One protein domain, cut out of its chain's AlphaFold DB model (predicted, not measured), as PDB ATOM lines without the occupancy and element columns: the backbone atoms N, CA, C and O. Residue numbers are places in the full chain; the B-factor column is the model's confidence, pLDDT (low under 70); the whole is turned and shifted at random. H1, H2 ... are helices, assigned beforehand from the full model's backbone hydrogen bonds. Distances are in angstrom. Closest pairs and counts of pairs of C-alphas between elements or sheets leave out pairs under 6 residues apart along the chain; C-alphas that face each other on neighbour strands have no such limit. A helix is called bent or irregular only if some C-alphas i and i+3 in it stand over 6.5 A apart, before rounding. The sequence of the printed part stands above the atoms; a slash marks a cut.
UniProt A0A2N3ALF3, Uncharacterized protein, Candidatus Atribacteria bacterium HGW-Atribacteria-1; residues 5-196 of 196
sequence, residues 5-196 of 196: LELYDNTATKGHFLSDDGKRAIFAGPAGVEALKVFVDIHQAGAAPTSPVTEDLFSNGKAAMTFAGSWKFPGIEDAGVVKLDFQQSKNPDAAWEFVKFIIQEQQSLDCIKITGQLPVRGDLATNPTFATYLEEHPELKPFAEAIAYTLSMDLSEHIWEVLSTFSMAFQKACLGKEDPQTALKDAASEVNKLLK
ATOM      1  N   LEU A   5     217.997 332.878 215.090       57.72
ATOM      2  CA  LEU A   5     218.343 333.715 216.246       57.72
ATOM      3  C   LEU A   5     217.215 333.704 217.286       57.72
ATOM      4  O   LEU A   5     217.462 333.495 218.468       57.72
ATOM      5  N   GLU A   6     215.973 333.783 216.811       58.47
ATOM      6  CA  GLU A   6     214.758 333.901 217.626       58.47
ATOM      7  C   GLU A   6     214.527 332.694 218.556       58.47
ATOM      8  O   GLU A   6     213.994 332.829 219.655       58.47
ATOM      9  N   LEU A   7     214.955 331.489 218.156       56.47
ATOM     10  CA  LEU A   7     214.837 330.285 218.994       56.47
ATOM     11  C   LEU A   7     216.006 330.118 219.971       56.47
ATOM     12  O   LEU A   7     215.929 329.317 220.906       56.47
ATOM     13  N   TYR A   8     217.071 330.893 219.787       65.75
ATOM     14  CA  TYR A   8     218.212 330.933 220.687       65.75
ATOM     15  C   TYR A   8     217.960 331.860 221.893       65.75
ATOM     16  O   TYR A   8     218.616 331.721 222.929       65.75
ATOM     17  N   ASP A   9     216.966 332.748 221.817       64.06
ATOM     18  CA  ASP A   9     216.652 333.753 222.845       64.06
ATOM     19  C   ASP A   9     216.137 333.160 224.164       64.06
ATOM     20  O   ASP A   9     216.425 333.682 225.239       64.06
ATOM     21  N   ASN A  10     215.452 332.014 224.116       63.72
ATOM     22  CA  ASN A  10     214.944 331.330 225.316       63.72
ATOM     23  C   ASN A  10     215.952 330.357 225.952       63.72
ATOM     24  O   ASN A  10     215.628 329.644 226.904       63.72
ATOM     25  N   THR A  11     217.178 330.301 225.435       71.44
ATOM     26  CA  THR A  11     218.247 329.476 226.005       71.44
ATOM     27  C   THR A  11     218.933 330.185 227.176       71.44
ATOM     28  O   THR A  11     218.812 331.396 227.358       71.44
ATOM     29  N   ALA A  12     219.737 329.455 227.955       70.81
ATOM     30  CA  ALA A  12     220.557 330.058 229.014       70.81
ATOM     31  C   ALA A  12     221.531 331.138 228.497       70.81
ATOM     32  O   ALA A  12     221.966 331.989 229.269       70.81
ATOM     33  N   THR A  13     221.868 331.105 227.205       73.94
ATOM     34  CA  THR A  13     222.710 332.101 226.536       73.94
ATOM     35  C   THR A  13     221.930 333.303 226.010       73.94
ATOM     36  O   THR A  13     222.565 334.251 225.574       73.94
ATOM     37  N   LYS A  14     220.590 333.295 226.078       76.88
ATOM     38  CA  LYS A  14     219.726 334.417 225.692       76.88
ATOM     39  C   LYS A  14     220.109 335.029 224.339       76.88
ATOM     40  O   LYS A  14     220.523 336.175 224.284       76.88
ATOM     41  N   GLY A  15     220.110 334.255 223.261       77.25
ATOM     42  CA  GLY A  15     220.415 334.830 221.941       77.25
ATOM     43  C   GLY A  15     221.906 335.104 221.670       77.25
ATOM     44  O   GLY A  15     222.293 335.208 220.509       77.25
ATOM     45  N   HIS A  16     222.765 335.140 222.695       85.62
ATOM     46  CA  HIS A  16     224.173 335.515 222.553       85.62
ATOM     47  C   HIS A  16     225.061 334.368 222.051       85.62
ATOM     48  O   HIS A  16     225.065 333.251 222.580       85.62
ATOM     49  N   PHE A  17     225.878 334.669 221.046       89.75
ATOM     50  CA  PHE A  17     226.895 333.787 220.476       89.75
ATOM     51  C   PHE A  17     228.217 333.924 221.219       89.75
ATOM     52  O   PHE A  17     228.980 332.955 221.293       89.75
ATOM     53  N   LEU A  18     228.482 335.107 221.771       92.50
ATOM     54  CA  LEU A  18     229.711 335.478 222.456       92.50
ATOM     55  C   LEU A  18     229.480 335.695 223.958       92.50
ATOM     56  O   LEU A  18     228.372 335.960 224.406       92.50
ATOM     57  N   SER A  19     230.541 335.561 224.751       91.50
ATOM     58  CA  SER A  19     230.552 335.985 226.152       91.50
ATOM     59  C   SER A  19     230.343 337.494 226.272       91.50
ATOM     60  O   SER A  19     230.647 338.228 225.340       91.50
ATOM     61  N   ASP A  20     229.910 337.962 227.446       88.12
ATOM     62  CA  ASP A  20     229.661 339.388 227.722       88.12
ATOM     63  C   ASP A  20     230.854 340.308 227.392       88.12
ATOM     64  O   ASP A  20     230.675 341.475 227.059       88.12
ATOM     65  N   ASP A  21     232.085 339.791 227.485       90.06
ATOM     66  CA  ASP A  21     233.313 340.516 227.137       90.06
ATOM     67  C   ASP A  21     233.684 340.449 225.643       90.06
ATOM     68  O   ASP A  21     234.690 341.029 225.237       90.06
ATOM     69  N   GLY A  22     232.905 339.727 224.836       90.94
ATOM     70  CA  GLY A  22     233.099 339.527 223.401       90.94
ATOM     71  C   GLY A  22     234.267 338.610 223.028       90.94
ATOM     72  O   GLY A  22     234.565 338.473 221.846       90.94
ATOM     73  N   LYS A  23     234.951 337.979 223.994       92.31
ATOM     74  CA  LYS A  23     236.236 337.286 223.755       92.31
ATOM     75  C   LYS A  23     236.122 335.791 223.500       92.31
ATOM     76  O   LYS A  23     237.126 335.137 223.212       92.31
ATOM     77  N   ARG A  24     234.933 335.209 223.661       94.50
ATOM     78  CA  ARG A  24     234.753 333.761 223.550       94.50
ATOM     79  C   ARG A  24     233.383 333.391 223.009       94.50
ATOM     80  O   ARG A  24     232.374 333.859 223.513       94.50
ATOM     81  N   ALA A  25     233.342 332.447 222.077       94.81
ATOM     82  CA  ALA A  25     232.117 331.777 221.667       94.81
ATOM     83  C   ALA A  25     231.506 330.968 222.826       94.81
ATOM     84  O   ALA A  25     232.175 330.145 223.467       94.81
ATOM     85  N   ILE A  26     230.212 331.168 223.066       93.00
ATOM     86  CA  ILE A  26     229.415 330.450 224.069       93.00
ATOM     87  C   ILE A  26     228.344 329.548 223.444       93.00
ATOM     88  O   ILE A  26     227.804 328.687 224.138       93.00
ATOM     89  N   PHE A  27     228.103 329.665 222.133       91.12
ATOM     90  CA  PHE A  27     227.040 328.928 221.446       91.12
ATOM     91  C   PHE A  27     227.213 327.400 221.409       91.12
ATOM     92  O   PHE A  27     226.256 326.669 221.185       91.12
ATOM     93  N   ALA A  28     228.423 326.889 221.657       93.75
ATOM     94  CA  ALA A  28     228.693 325.450 221.733       93.75
ATOM     95  C   ALA A  28     228.365 324.820 223.103       93.75
ATOM     96  O   ALA A  28     228.673 323.650 223.340       93.75
ATOM     97  N   GLY A  29     227.788 325.590 224.032       91.50
ATOM     98  CA  GLY A  29     227.332 325.081 225.323       91.50
ATOM     99  C   GLY A  29     226.120 324.140 225.210       91.50
ATOM    100  O   GLY A  29     225.495 324.054 224.152       91.50
ATOM    101  N   PRO A  30     225.733 323.458 226.309       90.81
ATOM    102  CA  PRO A  30     224.612 322.515 226.314       90.81
ATOM    103  C   PRO A  30     223.309 323.098 225.758       90.81
ATOM    104  O   PRO A  30     222.643 322.439 224.966       90.81
ATOM    105  N   ALA A  31     222.994 324.348 226.112       87.06
ATOM    106  CA  ALA A  31     221.776 325.013 225.662       87.06
ATOM    107  C   ALA A  31     221.767 325.256 224.144       87.06
ATOM    108  O   ALA A  31     220.733 325.095 223.500       87.06
ATOM    109  N   GLY A  32     222.922 325.575 223.550       88.12
ATOM    110  CA  GLY A  32     223.004 325.768 222.107       88.12
ATOM    111  C   GLY A  32     222.961 324.464 221.319       88.12
ATOM    112  O   GLY A  32     222.329 324.394 220.266       88.12
ATOM    113  N   VAL A  33     223.537 323.392 221.870       91.25
ATOM    114  CA  VAL A  33     223.396 322.040 221.311       91.25
ATOM    115  C   VAL A  33     221.939 321.572 221.366       91.25
ATOM    116  O   VAL A  33     221.456 320.976 220.407       91.25
ATOM    117  N   GLU A  34     221.237 321.826 222.469       89.25
ATOM    118  CA  GLU A  34     219.815 321.498 222.618       89.25
ATOM    119  C   GLU A  34     218.944 322.270 221.622       89.25
ATOM    120  O   GLU A  34     218.141 321.656 220.921       89.25
ATOM    121  N   ALA A  35     219.172 323.577 221.466       88.00
ATOM    122  CA  ALA A  35     218.474 324.386 220.469       88.00
ATOM    123  C   ALA A  35     218.711 323.868 219.040       88.00
ATOM    124  O   ALA A  35     217.760 323.696 218.279       88.00
ATOM    125  N   LEU A  36     219.958 323.544 218.677       89.81
ATOM    126  CA  LEU A  36     220.276 322.996 217.355       89.81
ATOM    127  C   LEU A  36     219.593 321.644 217.103       89.81
ATOM    128  O   LEU A  36     219.145 321.389 215.986       89.81
ATOM    129  N   LYS A  37     219.471 320.784 218.122       91.12
ATOM    130  CA  LYS A  37     218.805 319.477 217.983       91.12
ATOM    131  C   LYS A  37     217.350 319.602 217.541       91.12
ATOM    132  O   LYS A  37     216.943 318.833 216.681       91.12
ATOM    133  N   VAL A  38     216.611 320.604 218.024       89.38
ATOM    134  CA  VAL A  38     215.227 320.855 217.579       89.38
ATOM    135  C   VAL A  38     215.160 321.019 216.058       89.38
ATOM    136  O   VAL A  38     214.310 320.427 215.397       89.38
ATOM    137  N   PHE A  39     216.090 321.774 215.475       88.31
ATOM    138  CA  PHE A  39     216.130 321.969 214.026       88.31
ATOM    139  C   PHE A  39     216.592 320.729 213.274       88.31
ATOM    140  O   PHE A  39     216.075 320.449 212.193       88.31
ATOM    141  N   VAL A  40     217.543 319.983 213.831       91.44
ATOM    142  CA  VAL A  40     217.964 318.704 213.257       91.44
ATOM    143  C   VAL A  40     216.784 317.740 213.192       91.44
ATOM    144  O   VAL A  40     216.545 317.174 212.129       91.44
ATOM    145  N   ASP A  41     215.997 317.629 214.260       92.00
ATOM    146  CA  ASP A  41     214.817 316.765 214.308       92.00
ATOM    147  C   ASP A  41     213.766 317.190 213.267       92.00
ATOM    148  O   ASP A  41     213.228 316.346 212.549       92.00
ATOM    149  N   ILE A  42     213.526 318.498 213.102       90.00
ATOM    150  CA  ILE A  42     212.620 319.039 212.070       90.00
ATOM    151  C   ILE A  42     213.087 318.652 210.656       90.00
ATOM    152  O   ILE A  42     212.276 318.212 209.833       90.00
ATOM    153  N   HIS A  43     214.381 318.796 210.355       89.88
ATOM    154  CA  HIS A  43     214.924 318.445 209.039       89.88
ATOM    155  C   HIS A  43     214.915 316.930 208.807       89.88
ATOM    156  O   HIS A  43     214.550 316.480 207.722       89.88
ATOM    157  N   GLN A  44     215.251 316.132 209.822       89.12
ATOM    158  CA  GLN A  44     215.225 314.669 209.746       89.12
ATOM    159  C   GLN A  44     213.807 314.111 209.592       89.12
ATOM    160  O   GLN A  44     213.619 313.100 208.916       89.12
ATOM    161  N   ALA A  45     212.803 314.790 210.148       91.88
ATOM    162  CA  ALA A  45     211.395 314.472 209.932       91.88
ATOM    163  C   ALA A  45     210.889 314.856 208.525       91.88
ATOM    164  O   ALA A  45     209.747 314.549 208.185       91.88
ATOM    165  N   GLY A  46     211.702 315.538 207.706       89.88
ATOM    166  CA  GLY A  46     211.300 316.043 206.391       89.88
ATOM    167  C   GLY A  46     210.327 317.224 206.457       89.88
ATOM    168  O   GLY A  46     209.663 317.525 205.469       89.88
ATOM    169  N   ALA A  47     210.227 317.888 207.614       87.56
ATOM    170  CA  ALA A  47     209.290 318.983 207.860       87.56
ATOM    171  C   ALA A  47     209.839 320.365 207.453       87.56
ATOM    172  O   ALA A  47     209.110 321.355 207.513       87.56
ATOM    173  N   ALA A  48     211.101 320.439 207.017       87.38
ATOM    174  CA  ALA A  48     211.728 321.644 206.483       87.38
ATOM    175  C   ALA A  48     212.479 321.359 205.166       87.38
ATOM    176  O   ALA A  48     213.015 320.260 204.991       87.38
ATOM    177  N   PRO A  49     212.554 322.332 204.235       84.88
ATOM    178  CA  PRO A  49     213.325 322.184 203.005       84.88
ATOM    179  C   PRO A  49     214.821 321.975 203.270       84.88
ATOM    180  O   PRO A  49     215.438 322.705 204.039       84.88
ATOM    181  N   THR A  50     215.437 321.033 202.556       84.69
ATOM    182  CA  THR A  50     216.890 320.778 202.612       84.69
ATOM    183  C   THR A  50     217.676 321.493 201.509       84.69
ATOM    184  O   THR A  50     218.890 321.334 201.397       84.69
ATOM    185  N   SER A  51     216.988 322.258 200.662       81.88
ATOM    186  CA  SER A  51     217.559 323.058 199.580       81.88
ATOM    187  C   SER A  51     217.090 324.507 199.694       81.88
ATOM    188  O   SER A  51     216.006 324.741 200.230       81.88
ATOM    189  N   PRO A  52     217.853 325.482 199.167       79.12
ATOM    190  CA  PRO A  52     217.407 326.867 199.114       79.12
ATOM    191  C   PRO A  52     216.036 326.985 198.447       79.12
ATOM    192  O   PRO A  52     215.794 326.382 197.401       79.12
ATOM    193  N   VAL A  53     215.159 327.779 199.053       80.50
ATOM    194  CA  VAL A  53     213.835 328.088 198.520       80.50
ATOM    195  C   VAL A  53     213.752 329.593 198.325       80.50
ATOM    196  O   VAL A  53     214.033 330.353 199.248       80.50
ATOM    197  N   THR A  54     213.411 330.020 197.111       78.69
ATOM    198  CA  THR A  54     213.271 331.441 196.752       78.69
ATOM    199  C   THR A  54     211.818 331.909 196.753       78.69
ATOM    200  O   THR A  54     211.570 333.106 196.670       78.69
ATOM    201  N   GLU A  55     210.859 330.982 196.797       81.88
ATOM    202  CA  GLU A  55     209.429 331.293 196.892       81.88
ATOM    203  C   GLU A  55     208.957 331.390 198.350       81.88
ATOM    204  O   GLU A  55     209.481 330.706 199.230       81.88
ATOM    205  N   ASP A  56     207.917 332.189 198.605       80.25
ATOM    206  CA  ASP A  56     207.244 332.209 199.907       80.25
ATOM    207  C   ASP A  56     206.321 330.991 200.046       80.25
ATOM    208  O   ASP A  56     205.176 330.984 199.585       80.25
ATOM    209  N   LEU A  57     206.835 329.925 200.663       83.00
ATOM    210  CA  LEU A  57     206.091 328.678 200.836       83.00
ATOM    211  C   LEU A  57     204.826 328.855 201.677       83.00
ATOM    212  O   LEU A  57     203.830 328.189 201.408       83.00
ATOM    213  N   PHE A  58     204.852 329.726 202.686       84.06
ATOM    214  CA  PHE A  58     203.723 329.895 203.597       84.06
ATOM    215  C   PHE A  58     202.566 330.616 202.905       84.06
ATOM    216  O   PHE A  58     201.460 330.080 202.845       84.06
ATOM    217  N   SER A  59     202.836 331.767 202.284       80.44
ATOM    218  CA  SER A  59     201.813 332.541 201.562       80.44
ATOM    219  C   SER A  59     201.223 331.778 200.370       80.44
ATOM    220  O   SER A  59     200.063 331.975 200.019       80.44
ATOM    221  N   ASN A  60     201.987 330.847 199.788       83.94
ATOM    222  CA  ASN A  60     201.522 329.964 198.717       83.94
ATOM    223  C   ASN A  60     200.847 328.669 199.216       83.94
ATOM    224  O   ASN A  60     200.584 327.774 198.412       83.94
ATOM    225  N   GLY A  61     200.597 328.526 200.522       84.12
ATOM    226  CA  GLY A  61     199.928 327.357 201.108       84.12
ATOM    227  C   GLY A  61     200.735 326.055 201.044       84.12
ATOM    228  O   GLY A  61     200.174 324.974 201.205       84.12
ATOM    229  N   LYS A  62     202.046 326.140 200.787       85.94
ATOM    230  CA  LYS A  62     202.980 325.003 200.701       85.94
ATOM    231  C   LYS A  62     203.690 324.706 202.026       85.94
ATOM    232  O   LYS A  62     204.224 323.613 202.182       85.94
ATOM    233  N   ALA A  63     203.704 325.652 202.965       85.94
ATOM    234  CA  ALA A  63     204.193 325.461 204.328       85.94
ATOM    235  C   ALA A  63     203.093 325.790 205.341       85.94
ATOM    236  O   ALA A  63     202.357 326.758 205.170       85.94
ATOM    237  N   ALA A  64     203.009 324.999 206.411       84.44
ATOM    238  CA  ALA A  64     202.044 325.222 207.487       84.44
ATOM    239  C   ALA A  64     202.449 326.369 208.430       84.44
ATOM    240  O   ALA A  64     201.588 326.947 209.082       84.44
ATOM    241  N   MET A  65     203.747 326.685 208.519       83.12
ATOM    242  CA  MET A  65     204.298 327.742 209.372       83.12
ATOM    243  C   MET A  65     205.543 328.364 208.724       83.12
ATOM    244  O   MET A  65     206.212 327.728 207.909       83.12
ATOM    245  N   THR A  66     205.867 329.594 209.121       78.12
ATOM    246  CA  THR A  66     207.099 330.313 208.771       78.12
ATOM    247  C   THR A  66     207.532 331.155 209.965       78.12
ATOM    248  O   THR A  66     206.681 331.657 210.694       78.12
ATOM    249  N   PHE A  67     208.838 331.351 210.127       74.56
ATOM    250  CA  PHE A  67     209.354 332.476 210.905       74.56
ATOM    251  C   PHE A  67     209.232 333.739 210.049       74.56
ATOM    252  O   PHE A  67     209.361 333.670 208.819       74.56
ATOM    253  N   ALA A  68     208.872 334.855 210.666       68.94
ATOM    254  CA  ALA A  68     208.612 336.101 209.968       68.94
ATOM    255  C   ALA A  68     208.766 337.278 210.925       68.94
ATOM    256  O   ALA A  68     208.150 337.291 211.988       68.94
ATOM    257  N   GLY A  69     209.523 338.291 210.510       67.12
ATOM    258  CA  GLY A  69     209.483 339.583 211.177       67.12
ATOM    259  C   GLY A  69     208.305 340.439 210.718       67.12
ATOM    260  O   GLY A  69     207.591 340.105 209.767       67.12
ATOM    261  N   SER A  70     208.134 341.585 211.381       63.94
ATOM    262  CA  SER A  70     207.053 342.540 211.104       63.94
ATOM    263  C   SER A  70     207.029 343.010 209.643       63.94
ATOM    264  O   SER A  70     205.959 343.249 209.099       63.94
ATOM    265  N   TRP A  71     208.172 343.051 208.955       61.81
ATOM    266  CA  TRP A  71     208.258 343.432 207.538       61.81
ATOM    267  C   TRP A  71     207.500 342.502 206.575       61.81
ATOM    268  O   TRP A  71     207.215 342.914 205.458       61.81
ATOM    269  N   LYS A  72     207.161 341.260 206.967       63.75
ATOM    270  CA  LYS A  72     206.428 340.314 206.101       63.75
ATOM    271  C   LYS A  72     204.940 340.670 205.942       63.75
ATOM    272  O   LYS A  72     204.250 340.079 205.114       63.75
ATOM    273  N   PHE A  73     204.426 341.620 206.723       61.75
ATOM    274  CA  PHE A  73     203.043 342.072 206.610       61.75
ATOM    275  C   PHE A  73     202.967 343.253 205.618       61.75
ATOM    276  O   PHE A  73     203.693 344.227 205.824       61.75
ATOM    277  N   PRO A  74     202.099 343.209 204.577       53.84
ATOM    278  CA  PRO A  74     202.097 344.126 203.418       53.84
ATOM    279  C   PRO A  74     201.913 345.640 203.682       53.84
ATOM    280  O   PRO A  74     201.698 346.401 202.743       53.84
ATOM    281  N   GLY A  75     201.963 346.097 204.936       54.31
ATOM    282  CA  GLY A  75     201.959 347.509 205.332       54.31
ATOM    283  C   GLY A  75     203.251 347.986 206.016       54.31
ATOM    284  O   GLY A  75     203.281 349.113 206.496       54.31
ATOM    285  N   ILE A  76     204.286 347.138 206.111       51.00
ATOM    286  CA  ILE A  76     205.492 347.362 206.945       51.00
ATOM    287  C   ILE A  76     206.802 347.208 206.131       51.00
ATOM    288  O   ILE A  76     207.908 347.336 206.657       51.00
ATOM    289  N   GLU A  77     206.685 346.928 204.831       40.84
ATOM    290  CA  GLU A  77     207.764 346.413 203.972       40.84
ATOM    291  C   GLU A  77     208.783 347.489 203.516       40.84
ATOM    292  O   GLU A  77     209.945 347.170 203.271       40.84
ATOM    293  N   ASP A  78     208.407 348.776 203.495       45.22
ATOM    294  CA  ASP A  78     209.166 349.851 202.823       45.22
ATOM    295  C   ASP A  78     209.854 350.857 203.771       45.22
ATOM    296  O   ASP A  78     209.728 352.077 203.633       45.22
ATOM    297  N   ALA A  79     210.634 350.383 204.744       45.28
ATOM    298  CA  ALA A  79     211.315 351.289 205.670       45.28
ATOM    299  C   ALA A  79     212.745 350.857 205.994       45.28
ATOM    300  O   ALA A  79     213.007 350.063 206.895       45.28
ATOM    301  N   GLY A  80     213.689 351.421 205.238       43.00
ATOM    302  CA  GLY A  80     215.120 351.265 205.473       43.00
ATOM    303  C   GLY A  80     215.520 351.594 206.916       43.00
ATOM    304  O   GLY A  80     215.075 352.579 207.502       43.00
ATOM    305  N   VAL A  81     216.398 350.762 207.479       45.44
ATOM    306  CA  VAL A  81     216.934 350.925 208.835       45.44
ATOM    307  C   VAL A  81     217.746 352.220 208.920       45.44
ATOM    308  O   VAL A  81     218.660 352.443 208.122       45.44
ATOM    309  N   VAL A  82     217.455 353.069 209.911       49.69
ATOM    310  CA  VAL A  82     218.289 354.242 210.206       49.69
ATOM    311  C   VAL A  82     219.635 353.757 210.748       49.69
ATOM    312  O   VAL A  82     219.751 353.350 211.901       49.69
ATOM    313  N   LYS A  83     220.677 353.805 209.915       49.38
ATOM    314  CA  LYS A  83     222.059 353.558 210.338       49.38
ATOM    315  C   LYS A  83     222.681 354.865 210.825       49.38
ATOM    316  O   LYS A  83     222.991 355.741 210.020       49.38
ATOM    317  N   LEU A  84     222.881 354.993 212.133       54.81
ATOM    318  CA  LEU A  84     223.573 356.137 212.728       54.81
ATOM    319  C   LEU A  84     225.049 355.799 212.940       54.81
ATOM    320  O   LEU A  84     225.389 354.996 213.804       54.81
ATOM    321  N   ASP A  85     225.927 356.425 212.158       59.97
ATOM    322  CA  ASP A  85     227.374 356.374 212.380       59.97
ATOM    323  C   ASP A  85     227.829 357.654 213.095       59.97
ATOM    324  O   ASP A  85     228.121 358.685 212.482       59.97
ATOM    325  N   PHE A  86     227.847 357.599 214.427       61.78
ATOM    326  CA  PHE A  86     228.274 358.721 215.264       61.78
ATOM    327  C   PHE A  86     229.778 358.994 215.185       61.78
ATOM    328  O   PHE A  86     230.190 360.129 215.419       61.78
ATOM    329  N   GLN A  87     230.596 357.993 214.845       57.50
ATOM    330  CA  GLN A  87     232.054 358.132 214.817       57.50
ATOM    331  C   GLN A  87     232.529 358.946 213.613       57.50
ATOM    332  O   GLN A  87     233.540 359.642 213.696       57.50
ATOM    333  N   GLN A  88     231.782 358.906 212.510       68.38
ATOM    334  CA  GLN A  88     232.070 359.694 211.310       68.38
ATOM    335  C   GLN A  88     231.332 361.043 211.272       68.38
ATOM    336  O   GLN A  88     231.559 361.852 210.365       68.38
ATOM    337  N   SER A  89     230.441 361.312 212.233       72.69
ATOM    338  CA  SER A  89     229.652 362.544 212.245       72.69
ATOM    339  C   SER A  89     230.522 363.761 212.555       72.69
ATOM    340  O   SER A  89     231.203 363.826 213.575       72.69
ATOM    341  N   LYS A  90     230.429 364.791 211.708       83.69
ATOM    342  CA  LYS A  90     231.048 366.102 211.970       83.69
ATOM    343  C   LYS A  90     230.351 366.879 213.094       83.69
ATOM    344  O   LYS A  90     230.899 367.875 213.547       83.69
ATOM    345  N   ASN A  91     229.158 366.443 213.514       84.50
ATOM    346  CA  ASN A  91     228.333 367.091 214.537       84.50
ATOM    347  C   ASN A  91     227.702 366.027 215.466       84.50
ATOM    348  O   ASN A  91     226.492 365.791 215.388       84.50
ATOM    349  N   PRO A  92     228.493 365.344 216.313       79.94
ATOM    350  CA  PRO A  92     227.996 364.253 217.156       79.94
ATOM    351  C   PRO A  92     226.920 364.711 218.151       79.94
ATOM    352  O   PRO A  92     225.934 364.004 218.339       79.94
ATOM    353  N   ASP A  93     227.039 365.921 218.704       85.19
ATOM    354  CA  ASP A  93     226.057 366.464 219.651       85.19
ATOM    355  C   ASP A  93     224.693 366.703 218.989       85.19
ATOM    356  O   ASP A  93     223.663 366.291 219.511       85.19
ATOM    357  N   ALA A  94     224.676 367.301 217.794       84.25
ATOM    358  CA  ALA A  94     223.437 367.515 217.045       84.25
ATOM    359  C   ALA A  94     222.805 366.189 216.592       84.25
ATOM    360  O   ALA A  94     221.584 366.045 216.622       84.25
ATOM    361  N   ALA A  95     223.628 365.205 216.209       79.50
ATOM    362  CA  ALA A  95     223.149 363.858 215.914       79.50
ATOM    363  C   ALA A  95     222.511 363.212 217.156       79.50
ATOM    364  O   ALA A  95     221.479 362.555 217.044       79.50
ATOM    365  N   TRP A  96     223.082 363.434 218.342       79.19
ATOM    366  CA  TRP A  96     222.526 362.925 219.591       79.19
ATOM    367  C   TRP A  96     221.216 363.616 219.980       79.19
ATOM    368  O   TRP A  96     220.263 362.938 220.362       79.19
ATOM    369  N   GLU A  97     221.112 364.937 219.820       85.62
ATOM    370  CA  GLU A  97     219.843 365.655 220.015       85.62
ATOM    371  C   GLU A  97     218.758 365.177 219.043       85.62
ATOM    372  O   GLU A  97     217.607 364.994 219.439       85.62
ATOM    373  N   PHE A  98     219.120 364.897 217.788       83.44
ATOM    374  CA  PHE A  98     218.192 364.314 216.824       83.44
ATOM    375  C   PHE A  98     217.715 362.923 217.255       83.44
ATOM    376  O   PHE A  98     216.520 362.650 217.174       83.44
ATOM    377  N   VAL A  99     218.602 362.069 217.781       82.50
ATOM    378  CA  VAL A  99     218.193 360.771 218.337       82.50
ATOM    379  C   VAL A  99     217.202 360.937 219.474       82.50
ATOM    380  O   VAL A  99     216.145 360.315 219.441       82.50
ATOM    381  N   LYS A 100     217.493 361.808 220.446       82.50
ATOM    382  CA  LYS A 100     216.559 362.078 221.549       82.50
ATOM    383  C   LYS A 100     215.199 362.542 221.043       82.50
ATOM    384  O   LYS A 100     214.193 362.186 221.640       82.50
ATOM    385  N   PHE A 101     215.170 363.334 219.972       86.00
ATOM    386  CA  PHE A 101     213.931 363.790 219.353       86.00
ATOM    387  C   PHE A 101     213.148 362.637 218.711       86.00
ATOM    388  O   PHE A 101     211.973 362.474 219.019       86.00
ATOM    389  N   ILE A 102     213.773 361.812 217.864       81.38
ATOM    390  CA  ILE A 102     213.049 360.754 217.133       81.38
ATOM    391  C   ILE A 102     212.563 359.607 218.033       81.38
ATOM    392  O   ILE A 102     211.585 358.952 217.685       81.38
ATOM    393  N   ILE A 103     213.200 359.371 219.188       82.56
ATOM    394  CA  ILE A 103     212.788 358.317 220.138       82.56
ATOM    395  C   ILE A 103     211.695 358.762 221.121       82.56
ATOM    396  O   ILE A 103     211.244 357.963 221.942       82.56
ATOM    397  N   GLN A 104     211.263 360.025 221.076       90.12
ATOM    398  CA  GLN A 104     210.102 360.477 221.845       90.12
ATOM    399  C   GLN A 104     208.845 359.713 221.415       90.12
ATOM    400  O   GLN A 104     208.752 359.199 220.301       90.12
ATOM    401  N   GLU A 105     207.862 359.616 222.312       92.69
ATOM    402  CA  GLU A 105     206.693 358.756 222.094       92.69
ATOM    403  C   GLU A 105     205.881 359.154 220.869       92.69
ATOM    404  O   GLU A 105     205.540 358.295 220.060       92.69
ATOM    405  N   GLN A 106     205.636 360.453 220.701       92.62
ATOM    406  CA  GLN A 106     204.873 360.960 219.570       92.62
ATOM    407  C   GLN A 106     205.610 360.727 218.248       92.62
ATOM    408  O   GLN A 106     205.014 360.258 217.287       92.62
ATOM    409  N   GLN A 107     206.918 360.974 218.210       90.69
ATOM    410  CA  GLN A 107     207.763 360.775 217.033       90.69
ATOM    411  C   GLN A 107     207.883 359.293 216.683       90.69
ATOM    412  O   GLN A 107     207.871 358.931 215.510       90.69
ATOM    413  N   SER A 108     207.931 358.430 217.697       89.25
ATOM    414  CA  SER A 108     207.869 356.984 217.515       89.25
ATOM    415  C   SER A 108     206.521 356.566 216.929       89.25
ATOM    416  O   SER A 108     206.498 355.787 215.985       89.25
ATOM    417  N   LEU A 109     205.401 357.100 217.430       91.19
ATOM    418  CA  LEU A 109     204.069 356.823 216.882       91.19
ATOM    419  C   LEU A 109     203.945 357.292 215.429       91.19
ATOM    420  O   LEU A 109     203.426 356.561 214.587       91.19
ATOM    421  N   ASP A 110     204.437 358.491 215.129       89.88
ATOM    422  CA  ASP A 110     204.448 359.036 213.773       89.88
ATOM    423  C   ASP A 110     205.309 358.161 212.850       89.88
ATOM    424  O   ASP A 110     204.905 357.866 211.726       89.88
ATOM    425  N   CYS A 111     206.447 357.665 213.343       83.69
ATOM    426  CA  CYS A 111     207.284 356.711 212.624       83.69
ATOM    427  C   CYS A 111     206.519 355.420 212.306       83.69
ATOM    428  O   CYS A 111     206.501 355.014 211.145       83.69
ATOM    429  N   ILE A 112     205.824 354.816 213.280       86.25
ATOM    430  CA  ILE A 112     205.027 353.597 213.049       86.25
ATOM    431  C   ILE A 112     203.958 353.853 211.981       86.25
ATOM    432  O   ILE A 112     203.814 353.055 211.062       86.25
ATOM    433  N   LYS A 113     203.244 354.982 212.054       85.81
ATOM    434  CA  LYS A 113     202.185 355.329 211.089       85.81
ATOM    435  C   LYS A 113     202.701 355.511 209.662       85.81
ATOM    436  O   LYS A 113     201.962 355.270 208.716       85.81
ATOM    437  N   ILE A 114     203.937 355.985 209.512       81.94
ATOM    438  CA  ILE A 114     204.558 356.226 208.202       81.94
ATOM    439  C   ILE A 114     205.186 354.947 207.643       81.94
ATOM    440  O   ILE A 114     205.109 354.700 206.445       81.94
ATOM    441  N   THR A 115     205.853 354.173 208.497       75.06
ATOM    442  CA  THR A 115     206.783 353.114 208.074       75.06
ATOM    443  C   THR A 115     206.284 351.701 208.350       75.06
ATOM    444  O   THR A 115     206.846 350.741 207.832       75.06
ATOM    445  N   GLY A 116     205.302 351.556 209.238       76.69
ATOM    446  CA  GLY A 116     204.905 350.277 209.821       76.69
ATOM    447  C   GLY A 116     205.926 349.683 210.802       76.69
ATOM    448  O   GLY A 116     205.637 348.674 211.442       76.69
ATOM    449  N   GLN A 117     207.114 350.283 210.953       77.12
ATOM    450  CA  GLN A 117     208.175 349.760 211.810       77.12
ATOM    451  C   GLN A 117     207.881 350.069 213.269       77.12
ATOM    452  O   GLN A 117     207.693 351.222 213.663       77.12
ATOM    453  N   LEU A 118     207.880 349.023 214.086       83.06
ATOM    454  CA  LEU A 118     207.686 349.164 215.516       83.06
ATOM    455  C   LEU A 118     208.981 349.676 216.175       83.06
ATOM    456  O   LEU A 118     210.059 349.138 215.910       83.06
ATOM    457  N   PRO A 119     208.909 350.699 217.042       82.25
ATOM    458  CA  PRO A 119     210.066 351.213 217.752       82.25
ATOM    459  C   PRO A 119     210.561 350.179 218.760       82.25
ATOM    460  O   PRO A 119     209.772 349.524 219.442       82.25
ATOM    461  N   VAL A 120     211.880 350.094 218.919       77.62
ATOM    462  CA  VAL A 120     212.513 349.257 219.943       77.62
ATOM    463  C   VAL A 120     212.326 349.923 221.311       77.62
ATOM    464  O   VAL A 120     213.187 350.664 221.785       77.62
ATOM    465  N   ARG A 121     211.159 349.712 221.927       84.75
ATOM    466  CA  ARG A 121     210.806 350.227 223.258       84.75
ATOM    467  C   ARG A 121     210.032 349.184 224.062       84.75
ATOM    468  O   ARG A 121     209.078 348.594 223.568       84.75
ATOM    469  N   GLY A 122     210.433 348.975 225.315       83.69
ATOM    470  CA  GLY A 122     209.877 347.906 226.154       83.69
ATOM    471  C   GLY A 122     208.442 348.134 226.637       83.69
ATOM    472  O   GLY A 122     207.794 347.198 227.085       83.69
ATOM    473  N   ASP A 123     207.926 349.358 226.549       89.19
ATOM    474  CA  ASP A 123     206.584 349.731 227.003       89.19
ATOM    475  C   ASP A 123     205.556 349.825 225.864       89.19
ATOM    476  O   ASP A 123     204.419 350.219 226.123       89.19
ATOM    477  N   LEU A 124     205.915 349.457 224.624       90.06
ATOM    478  CA  LEU A 124     205.091 349.669 223.425       90.06
ATOM    479  C   LEU A 124     203.656 349.137 223.569       90.06
ATOM    480  O   LEU A 124     202.709 349.841 223.232       90.06
ATOM    481  N   ALA A 125     203.492 347.928 224.112       90.25
ATOM    482  CA  ALA A 125     202.183 347.298 224.307       90.25
ATOM    483  C   ALA A 125     201.345 347.927 225.439       90.25
ATOM    484  O   ALA A 125     200.130 347.753 225.486       90.25
ATOM    485  N   THR A 126     201.983 348.641 226.368       93.44
ATOM    486  CA  THR A 126     201.343 349.168 227.588       93.44
ATOM    487  C   THR A 126     201.193 350.686 227.600       93.44
ATOM    488  O   THR A 126     200.467 351.230 228.430       93.44
ATOM    489  N   ASN A 127     201.895 351.384 226.709       93.81
ATOM    490  CA  ASN A 127     201.969 352.832 226.719       93.81
ATOM    491  C   ASN A 127     200.714 353.451 226.060       93.81
ATOM    492  O   ASN A 127     200.409 353.135 224.904       93.81
ATOM    493  N   PRO A 128     199.994 354.360 226.755       95.50
ATOM    494  CA  PRO A 128     198.758 354.964 226.253       95.50
ATOM    495  C   PRO A 128     198.890 355.663 224.897       95.50
ATOM    496  O   PRO A 128     197.928 355.675 224.133       95.50
ATOM    497  N   THR A 129     200.068 356.205 224.574       95.88
ATOM    498  CA  THR A 129     200.345 356.878 223.296       95.88
ATOM    499  C   THR A 129     200.117 355.948 222.097       95.88
ATOM    500  O   THR A 129     199.699 356.405 221.036       95.88
ATOM    501  N   PHE A 130     200.323 354.637 222.260       93.94
ATOM    502  CA  PHE A 130     200.191 353.647 221.182       93.94
ATOM    503  C   PHE A 130     198.885 352.851 221.238       93.94
ATOM    504  O   PHE A 130     198.579 352.140 220.283       93.94
ATOM    505  N   ALA A 131     198.106 352.973 222.318       94.56
ATOM    506  CA  ALA A 131     196.938 352.131 222.572       94.56
ATOM    507  C   ALA A 131     195.921 352.172 221.422       94.56
ATOM    508  O   ALA A 131     195.586 351.124 220.877       94.56
ATOM    509  N   THR A 132     195.507 353.369 220.986       95.38
ATOM    510  CA  THR A 132     194.567 353.521 219.860       95.38
ATOM    511  C   THR A 132     195.110 352.894 218.579       95.38
ATOM    512  O   THR A 132     194.391 352.175 217.897       95.38
ATOM    513  N   TYR A 133     196.392 353.106 218.273       92.25
ATOM    514  CA  TYR A 133     196.996 352.554 217.062       92.25
ATOM    515  C   TYR A 133     197.040 351.019 217.095       92.25
ATOM    516  O   TYR A 133     196.687 350.367 216.122       92.25
ATOM    517  N   LEU A 134     197.410 350.418 218.229       91.25
ATOM    518  CA  LEU A 134     197.416 348.959 218.387       91.25
ATOM    519  C   LEU A 134     196.002 348.353 218.418       91.25
ATOM    520  O   LEU A 134     195.831 347.180 218.098       91.25
ATOM    521  N   GLU A 135     194.984 349.114 218.822       93.75
ATOM    522  CA  GLU A 135     193.579 348.702 218.714       93.75
ATOM    523  C   GLU A 135     193.085 348.702 217.264       93.75
ATOM    524  O   GLU A 135     192.372 347.775 216.879       93.75
ATOM    525  N   GLU A 136     193.493 349.691 216.468       92.88
ATOM    526  CA  GLU A 136     193.214 349.772 215.028       92.88
ATOM    527  C   GLU A 136     193.994 348.717 214.221       92.88
ATOM    528  O   GLU A 136     193.509 348.262 213.186       92.88
ATOM    529  N   HIS A 137     195.149 348.281 214.738       89.31
ATOM    530  CA  HIS A 137     196.053 347.298 214.135       89.31
ATOM    531  C   HIS A 137     196.285 346.081 215.052       89.31
ATOM    532  O   HIS A 137     197.399 345.873 215.555       89.31
ATOM    533  N   PRO A 138     195.253 345.256 215.323       90.12
ATOM    534  CA  PRO A 138     195.353 344.140 216.263       90.12
ATOM    535  C   PRO A 138     196.403 343.089 215.866       90.12
ATOM    536  O   PRO A 138     196.928 342.402 216.744       90.12
ATOM    537  N   GLU A 139     196.751 342.983 214.582       84.81
ATOM    538  CA  GLU A 139     197.832 342.141 214.060       84.81
ATOM    539  C   GLU A 139     199.218 342.516 214.607       84.81
ATOM    540  O   GLU A 139     200.104 341.665 214.657       84.81
ATOM    541  N   LEU A 140     199.403 343.758 215.066       86.00
ATOM    542  CA  LEU A 140     200.664 344.247 215.624       86.00
ATOM    543  C   LEU A 140     200.832 343.941 217.111       86.00
ATOM    544  O   LEU A 140     201.952 344.015 217.614       86.00
ATOM    545  N   LYS A 141     199.760 343.584 217.831       87.25
ATOM    546  CA  LYS A 141     199.812 343.360 219.287       87.25
ATOM    547  C   LYS A 141     200.823 342.283 219.702       87.25
ATOM    548  O   LYS A 141     201.631 342.585 220.578       87.25
ATOM    549  N   PRO A 142     200.882 341.099 219.056       86.81
ATOM    550  CA  PRO A 142     201.883 340.091 219.408       86.81
ATOM    551  C   PRO A 142     203.320 340.598 219.225       86.81
ATOM    552  O   PRO A 142     204.190 340.301 220.037       86.81
ATOM    553  N   PHE A 143     203.571 341.409 218.191       84.19
ATOM    554  CA  PHE A 143     204.890 342.005 217.949       84.19
ATOM    555  C   PHE A 143     205.218 343.102 218.966       84.19
ATOM    556  O   PHE A 143     206.344 343.170 219.455       84.19
ATOM    557  N   ALA A 144     204.240 343.936 219.322       85.50
ATOM    558  CA  ALA A 144     204.406 344.977 220.331       85.50
ATOM    559  C   ALA A 144     204.708 344.397 221.722       85.50
ATOM    560  O   ALA A 144     205.518 344.959 222.456       85.50
ATOM    561  N   GLU A 145     204.091 343.267 222.068       87.12
ATOM    562  CA  GLU A 145     204.385 342.514 223.290       87.12
ATOM    563  C   GLU A 145     205.772 341.858 223.225       87.12
ATOM    564  O   GLU A 145     206.531 341.916 224.192       87.12
ATOM    565  N   ALA A 146     206.136 341.282 222.074       82.25
ATOM    566  CA  ALA A 146     207.418 340.609 221.883       82.25
ATOM    567  C   ALA A 146     208.625 341.562 221.949       82.25
ATOM    568  O   ALA A 146     209.680 341.158 222.436       82.25
ATOM    569  N   ILE A 147     208.488 342.825 221.522       81.56
ATOM    570  CA  ILE A 147     209.592 343.805 221.500       81.56
ATOM    571  C   ILE A 147     210.264 343.973 222.865       81.56
ATOM    572  O   ILE A 147     211.487 344.108 222.924       81.56
ATOM    573  N   ALA A 148     209.508 343.895 223.964       80.06
ATOM    574  CA  ALA A 148     210.054 343.989 225.320       80.06
ATOM    575  C   ALA A 148     211.050 342.867 225.670       80.06
ATOM    576  O   ALA A 148     211.824 343.004 226.618       80.06
ATOM    577  N   TYR A 149     211.035 341.778 224.905       79.25
ATOM    578  CA  TYR A 149     211.876 340.600 225.088       79.25
ATOM    579  C   TYR A 149     212.923 340.438 223.982       79.25
ATOM    580  O   TYR A 149     213.699 339.487 224.029       79.25
ATOM    581  N   THR A 150     212.962 341.346 223.000       74.81
ATOM    582  CA  THR A 150     213.947 341.282 221.915       74.81
ATOM    583  C   THR A 150     215.351 341.556 222.437       74.81
ATOM    584  O   THR A 150     215.570 342.450 223.258       74.81
ATOM    585  N   LEU A 151     216.312 340.770 221.956       72.31
ATOM    586  CA  LEU A 151     217.711 340.890 222.328       72.31
ATOM    587  C   LEU A 151     218.514 341.425 221.150       72.31
ATOM    588  O   LEU A 151     218.316 341.043 219.997       72.31
ATOM    589  N   SER A 152     219.421 342.348 221.453       71.81
ATOM    590  CA  SER A 152     220.338 342.884 220.457       71.81
ATOM    591  C   SER A 152     221.401 341.851 220.105       71.81
ATOM    592  O   SER A 152     221.865 341.096 220.957       71.81
ATOM    593  N   MET A 153     221.833 341.881 218.848       75.44
ATOM    594  CA  MET A 153     222.969 341.098 218.375       75.44
ATOM    595  C   MET A 153     224.250 341.440 219.151       75.44
ATOM    596  O   MET A 153     224.447 342.586 219.565       75.44
ATOM    597  N   ASP A 154     225.137 340.453 219.293       83.38
ATOM    598  CA  ASP A 154     226.457 340.650 219.891       83.38
ATOM    599  C   ASP A 154     227.239 341.765 219.188       83.38
ATOM    600  O   ASP A 154     227.314 341.834 217.958       83.38
ATOM    601  N   LEU A 155     227.873 342.626 219.985       81.38
ATOM    602  CA  LEU A 155     228.735 343.687 219.482       81.38
ATOM    603  C   LEU A 155     230.158 343.147 219.305       81.38
ATOM    604  O   LEU A 155     230.891 342.962 220.273       81.38
ATOM    605  N   SER A 156     230.555 342.903 218.058       86.25
ATOM    606  CA  SER A 156     231.911 342.486 217.693       86.25
ATOM    607  C   SER A 156     232.265 342.998 216.300       86.25
ATOM    608  O   SER A 156     231.411 343.033 215.413       86.25
ATOM    609  N   GLU A 157     233.532 343.352 216.077       88.44
ATOM    610  CA  GLU A 157     234.034 343.666 214.731       88.44
ATOM    611  C   GLU A 157     234.016 342.444 213.797       88.44
ATOM    612  O   GLU A 157     233.950 342.602 212.581       88.44
ATOM    613  N   HIS A 158     233.989 341.236 214.373       91.44
ATOM    614  CA  HIS A 158     233.960 339.953 213.668       91.44
ATOM    615  C   HIS A 158     232.564 339.317 213.619       91.44
ATOM    616  O   HIS A 158     232.432 338.120 213.358       91.44
ATOM    617  N   ILE A 159     231.501 340.072 213.925       88.62
ATOM    618  CA  ILE A 159     230.153 339.505 214.074       88.62
ATOM    619  C   ILE A 159     229.682 338.758 212.815       88.62
ATOM    620  O   ILE A 159     229.041 337.712 212.913       88.62
ATOM    621  N   TRP A 160     230.056 339.226 211.624       87.44
ATOM    622  CA  TRP A 160     229.684 338.580 210.366       87.44
ATOM    623  C   TRP A 160     230.372 337.227 210.180       87.44
ATOM    624  O   TRP A 160     229.736 336.258 209.761       87.44
ATOM    625  N   GLU A 161     231.651 337.130 210.534       93.25
ATOM    626  CA  GLU A 161     232.414 335.888 210.522       93.25
ATOM    627  C   GLU A 161     231.892 334.905 211.575       93.25
ATOM    628  O   GLU A 161     231.783 333.710 211.285       93.25
ATOM    629  N   VAL A 162     231.504 335.394 212.758       92.38
ATOM    630  CA  VAL A 162     230.861 334.587 213.808       92.38
ATOM    631  C   VAL A 162     229.567 333.963 213.289       92.38
ATOM    632  O   VAL A 162     229.416 332.738 213.337       92.38
ATOM    633  N   LEU A 163     228.662 334.778 212.737       89.50
ATOM    634  CA  LEU A 163     227.372 334.318 212.216       89.50
ATOM    635  C   LEU A 163     227.535 333.355 211.039       89.50
ATOM    636  O   LEU A 163     226.862 332.327 210.992       89.50
ATOM    637  N   SER A 164     228.450 333.648 210.113       91.00
ATOM    638  CA  SER A 164     228.744 332.777 208.971       91.00
ATOM    639  C   SER A 164     229.272 331.412 209.428       91.00
ATOM    640  O   SER A 164     228.763 330.369 209.010       91.00
ATOM    641  N   THR A 165     230.232 331.409 210.358       94.50
ATOM    642  CA  THR A 165     230.838 330.181 210.896       94.50
ATOM    643  C   THR A 165     229.806 329.328 211.631       94.50
ATOM    644  O   THR A 165     229.720 328.119 211.398       94.50
ATOM    645  N   PHE A 166     228.978 329.951 212.475       92.56
ATOM    646  CA  PHE A 166     227.871 329.269 213.138       92.56
ATOM    647  C   PHE A 166     226.868 328.704 212.128       92.56
ATOM    648  O   PHE A 166     226.495 327.536 212.220       92.56
ATOM    649  N   SER A 167     226.458 329.503 211.143       90.06
ATOM    650  CA  SER A 167     225.470 329.103 210.143       90.06
ATOM    651  C   SER A 167     225.925 327.879 209.344       90.06
ATOM    652  O   SER A 167     225.160 326.933 209.143       90.06
ATOM    653  N   MET A 168     227.203 327.816 208.969       91.94
ATOM    654  CA  MET A 168     227.762 326.639 208.304       91.94
ATOM    655  C   MET A 168     227.696 325.381 209.183       91.94
ATOM    656  O   MET A 168     227.346 324.309 208.685       91.94
ATOM    657  N   ALA A 169     228.006 325.488 210.478       94.00
ATOM    658  CA  ALA A 169     227.870 324.372 211.416       94.00
ATOM    659  C   ALA A 169     226.409 323.941 211.595       94.00
ATOM    660  O   ALA A 169     226.104 322.750 211.518       94.00
ATOM    661  N   PHE A 170     225.499 324.906 211.739       91.50
ATOM    662  CA  PHE A 170     224.059 324.669 211.788       91.50
ATOM    663  C   PHE A 170     223.584 323.873 210.564       91.50
ATOM    664  O   PHE A 170     222.915 322.847 210.701       91.50
ATOM    665  N   GLN A 171     223.977 324.297 209.358       90.19
ATOM    666  CA  GLN A 171     223.612 323.618 208.115       90.19
ATOM    667  C   GLN A 171     224.172 322.199 208.034       90.19
ATOM    668  O   GLN A 171     223.458 321.287 207.618       90.19
ATOM    669  N   LYS A 172     225.439 321.985 208.412       93.62
ATOM    670  CA  LYS A 172     226.032 320.641 208.435       93.62
ATOM    671  C   LYS A 172     225.237 319.705 209.341       93.62
ATOM    672  O   LYS A 172     224.927 318.595 208.912       93.62
ATOM    673  N   ALA A 173     224.879 320.169 210.536       94.31
ATOM    674  CA  ALA A 173     224.102 319.390 211.489       94.31
ATOM    675  C   ALA A 173     222.692 319.081 210.968       94.31
ATOM    676  O   ALA A 173     222.288 317.919 210.949       94.31
ATOM    677  N   CYS A 174     221.967 320.085 210.464       91.44
ATOM    678  CA  CYS A 174     220.611 319.901 209.926       91.44
ATOM    679  C   CYS A 174     220.575 318.956 208.718       91.44
ATOM    680  O   CYS A 174     219.628 318.195 208.554       91.44
ATOM    681  N   LEU A 175     221.624 318.962 207.893       91.81
ATOM    682  CA  LEU A 175     221.765 318.052 206.753       91.81
ATOM    683  C   LEU A 175     222.350 316.680 207.132       91.81
ATOM    684  O   LEU A 175     222.655 315.888 206.241       91.81
ATOM    685  N   GLY A 176     222.559 316.403 208.424       93.12
ATOM    686  CA  GLY A 176     223.096 315.133 208.919       93.12
ATOM    687  C   GLY A 176     224.548 314.857 208.518       93.12
ATOM    688  O   GLY A 176     224.982 313.708 208.541       93.12
ATOM    689  N   LYS A 177     225.307 315.886 208.120       94.75
ATOM    690  CA  LYS A 177     226.718 315.760 207.713       94.75
ATOM    691  C   LYS A 177     227.676 315.697 208.901       94.75
ATOM    692  O   LYS A 177     228.811 315.267 208.730       94.75
ATOM    693  N   GLU A 178     227.239 316.159 210.067       96.44
ATOM    694  CA  GLU A 178     228.025 316.233 211.299       96.44
ATOM    695  C   GLU A 178     227.075 316.203 212.500       96.44
ATOM    696  O   GLU A 178     225.938 316.668 212.390       96.44
ATOM    697  N   ASP A 179     227.493 315.647 213.638       96.62
ATOM    698  CA  ASP A 179     226.645 315.680 214.830       96.62
ATOM    699  C   ASP A 179     226.575 317.109 215.415       96.62
ATOM    700  O   ASP A 179     227.555 317.856 215.329       96.62
ATOM    701  N   PRO A 180     225.447 317.515 216.033       94.56
ATOM    702  CA  PRO A 180     225.252 318.887 216.516       94.56
ATOM    703  C   PRO A 180     226.329 319.376 217.482       94.56
ATOM    704  O   PRO A 180     226.706 320.546 217.462       94.56
ATOM    705  N   GLN A 181     226.813 318.487 218.351       96.56
ATOM    706  CA  GLN A 181     227.769 318.858 219.383       96.56
ATOM    707  C   GLN A 181     229.150 319.110 218.781       96.56
ATOM    708  O   GLN A 181     229.775 320.121 219.104       96.56
ATOM    709  N   THR A 182     229.611 318.229 217.895       97.81
ATOM    710  CA  THR A 182     230.870 318.403 217.165       97.81
ATOM    711  C   THR A 182     230.801 319.614 216.245       97.81
ATOM    712  O   THR A 182     231.680 320.468 216.331       97.81
ATOM    713  N   ALA A 183     229.721 319.772 215.470       97.06
ATOM    714  CA  ALA A 183     229.552 320.900 214.552       97.06
ATOM    715  C   ALA A 183     229.679 322.254 215.267       97.06
ATOM    716  O   ALA A 183     230.438 323.128 214.836       97.06
ATOM    717  N   LEU A 184     228.976 322.431 216.394       95.38
ATOM    718  CA  LEU A 184     229.052 323.674 217.164       95.38
ATOM    719  C   LEU A 184     230.400 323.848 217.860       95.38
ATOM    720  O   LEU A 184     230.909 324.966 217.916       95.38
ATOM    721  N   LYS A 185     230.998 322.774 218.386       97.75
ATOM    722  CA  LYS A 185     232.310 322.839 219.038       97.75
ATOM    723  C   LYS A 185     233.403 323.278 218.064       97.75
ATOM    724  O   LYS A 185     234.213 324.135 218.418       97.75
ATOM    725  N   ASP A 186     233.405 322.727 216.857       97.94
ATOM    726  CA  ASP A 186     234.381 323.068 215.825       97.94
ATOM    727  C   ASP A 186     234.190 324.515 215.360       97.94
ATOM    728  O   ASP A 186     235.154 325.284 215.338       97.94
ATOM    729  N   ALA A 187     232.944 324.942 215.125       97.00
ATOM    730  CA  ALA A 187     232.634 326.342 214.833       97.00
ATOM    731  C   ALA A 187     233.076 327.294 215.955       97.00
ATOM    732  O   ALA A 187     233.695 328.320 215.682       97.00
ATOM    733  N   ALA A 188     232.813 326.956 217.219       96.69
ATOM    734  CA  ALA A 188     233.241 327.769 218.354       96.69
ATOM    735  C   ALA A 188     234.769 327.851 218.452       96.69
ATOM    736  O   ALA A 188     235.306 328.900 218.801       96.69
ATOM    737  N   SER A 189     235.482 326.770 218.131       97.88
ATOM    738  CA  SER A 189     236.944 326.771 218.073       97.88
ATOM    739  C   SER A 189     237.477 327.717 216.994       97.88
ATOM    740  O   SER A 189     238.433 328.441 217.262       97.88
ATOM    741  N   GLU A 190     236.871 327.749 215.804       97.12
ATOM    742  CA  GLU A 190     237.256 328.698 214.751       97.12
ATOM    743  C   GLU A 190     236.941 330.143 215.143       97.12
ATOM    744  O   GLU A 190     237.818 331.000 215.065       97.12
ATOM    745  N   VAL A 191     235.744 330.401 215.676       96.81
ATOM    746  CA  VAL A 191     235.365 331.730 216.176       96.81
ATOM    747  C   VAL A 191     236.331 332.214 217.259       96.81
ATOM    748  O   VAL A 191     236.826 333.334 217.191       96.81
ATOM    749  N   ASN A 192     236.695 331.362 218.218       96.94
ATOM    750  CA  ASN A 192     237.645 331.712 219.276       96.94
ATOM    751  C   ASN A 192     239.057 332.048 218.766       96.94
ATOM    752  O   ASN A 192     239.864 332.552 219.542       96.94
ATOM    753  N   LYS A 193     239.411 331.740 217.511       96.38
ATOM    754  CA  LYS A 193     240.669 332.205 216.906       96.38
ATOM    755  C   LYS A 193     240.554 333.631 216.370       96.38
ATOM    756  O   LYS A 193     241.572 334.311 216.338       96.38
ATOM    757  N   LEU A 194     239.354 334.048 215.966       93.94
ATOM    758  CA  LEU A 194     239.062 335.393 215.461       93.94
ATOM    759  C   LEU A 194     238.993 336.419 216.595       93.94
ATOM    760  O   LEU A 194     239.423 337.544 216.423       93.94
ATOM    761  N   LEU A 195     238.487 336.022 217.764       90.88
ATOM    762  CA  LEU A 195     238.246 336.919 218.905       90.88
ATOM    763  C   LEU A 195     239.485 337.192 219.785       90.88
ATOM    764  O   LEU A 195     239.337 337.658 220.916       90.88
ATOM    765  N   LYS A 196     240.686 336.819 219.325       77.81
ATOM    766  CA  LYS A 196     241.936 336.912 220.098       77.81
ATOM    767  C   LYS A 196     242.671 338.224 219.896       77.81
ATOM    768  O   LYS A 196     242.779 338.657 218.733       77.81
TER     769      LYS A 196
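This is residues 5 to 196 of the 196 residues of an uncharacterized protein of Candidatus Atribacteria bacterium HGW-Atribacteria-1 (UniProt A0A2N3ALF3). Two helical lobes stand side by side, joined by two long links, residues 45 to 91 and 148 to 158. In one lobe the hairpin of H7 and H8 has H2 packed slantwise at its linked end, with short H1 beside H2; in the other, H3 to H6 make a looser group. The 192 printed residues hold eight named helices, H1 to H8 in order, and no named strand: all helix, with under half of the residues, 91, in named elements. The whole is only just loose, close to compact, with a radius of gyration of the C-alphas of 19.7 A and spans of 51, 46 and 29 A.

H1, residues 5 to 8, begins with C-alpha 5 at (218.343, 333.715, 216.246). H2 is residues 30 to 44, 20.6 A long. H3 is residues 92 to 102, 15.4 A, and H4 residues 105 to 115, 15.1 A. H5, residues 128 to 136, and H6, residues 138 to 147, are irregular: C-alphas 129 and 132 are 7.5 A apart, and C-alphas 139 and 142 are 7.0 A apart. H7 is residues 159 to 174, 22.2 A. H8, residues 180 to 194, 21.5 A, ends with C-alpha 194 at (239.062, 335.393, 215.461).

The hub, H2, touches H7 at residues 170 to 174 alone, closest C-alphas Val 40 and Cys 174, 4.4 A. H7 and H8 form a hairpin at a shallow tilt of 18 degrees. H4 touches H5, closest C-alphas Leu 109 and Phe 130, 6.6 A. In H3, H4 and H7 every O i to N i+4 pair is within hydrogen-bond range.

The printed part has no cut. Residues 87 to 94, of which 92 to 94 belong to H3, stand free. Residues 5 to 10 and 68 to 88 have pLDDT under 70.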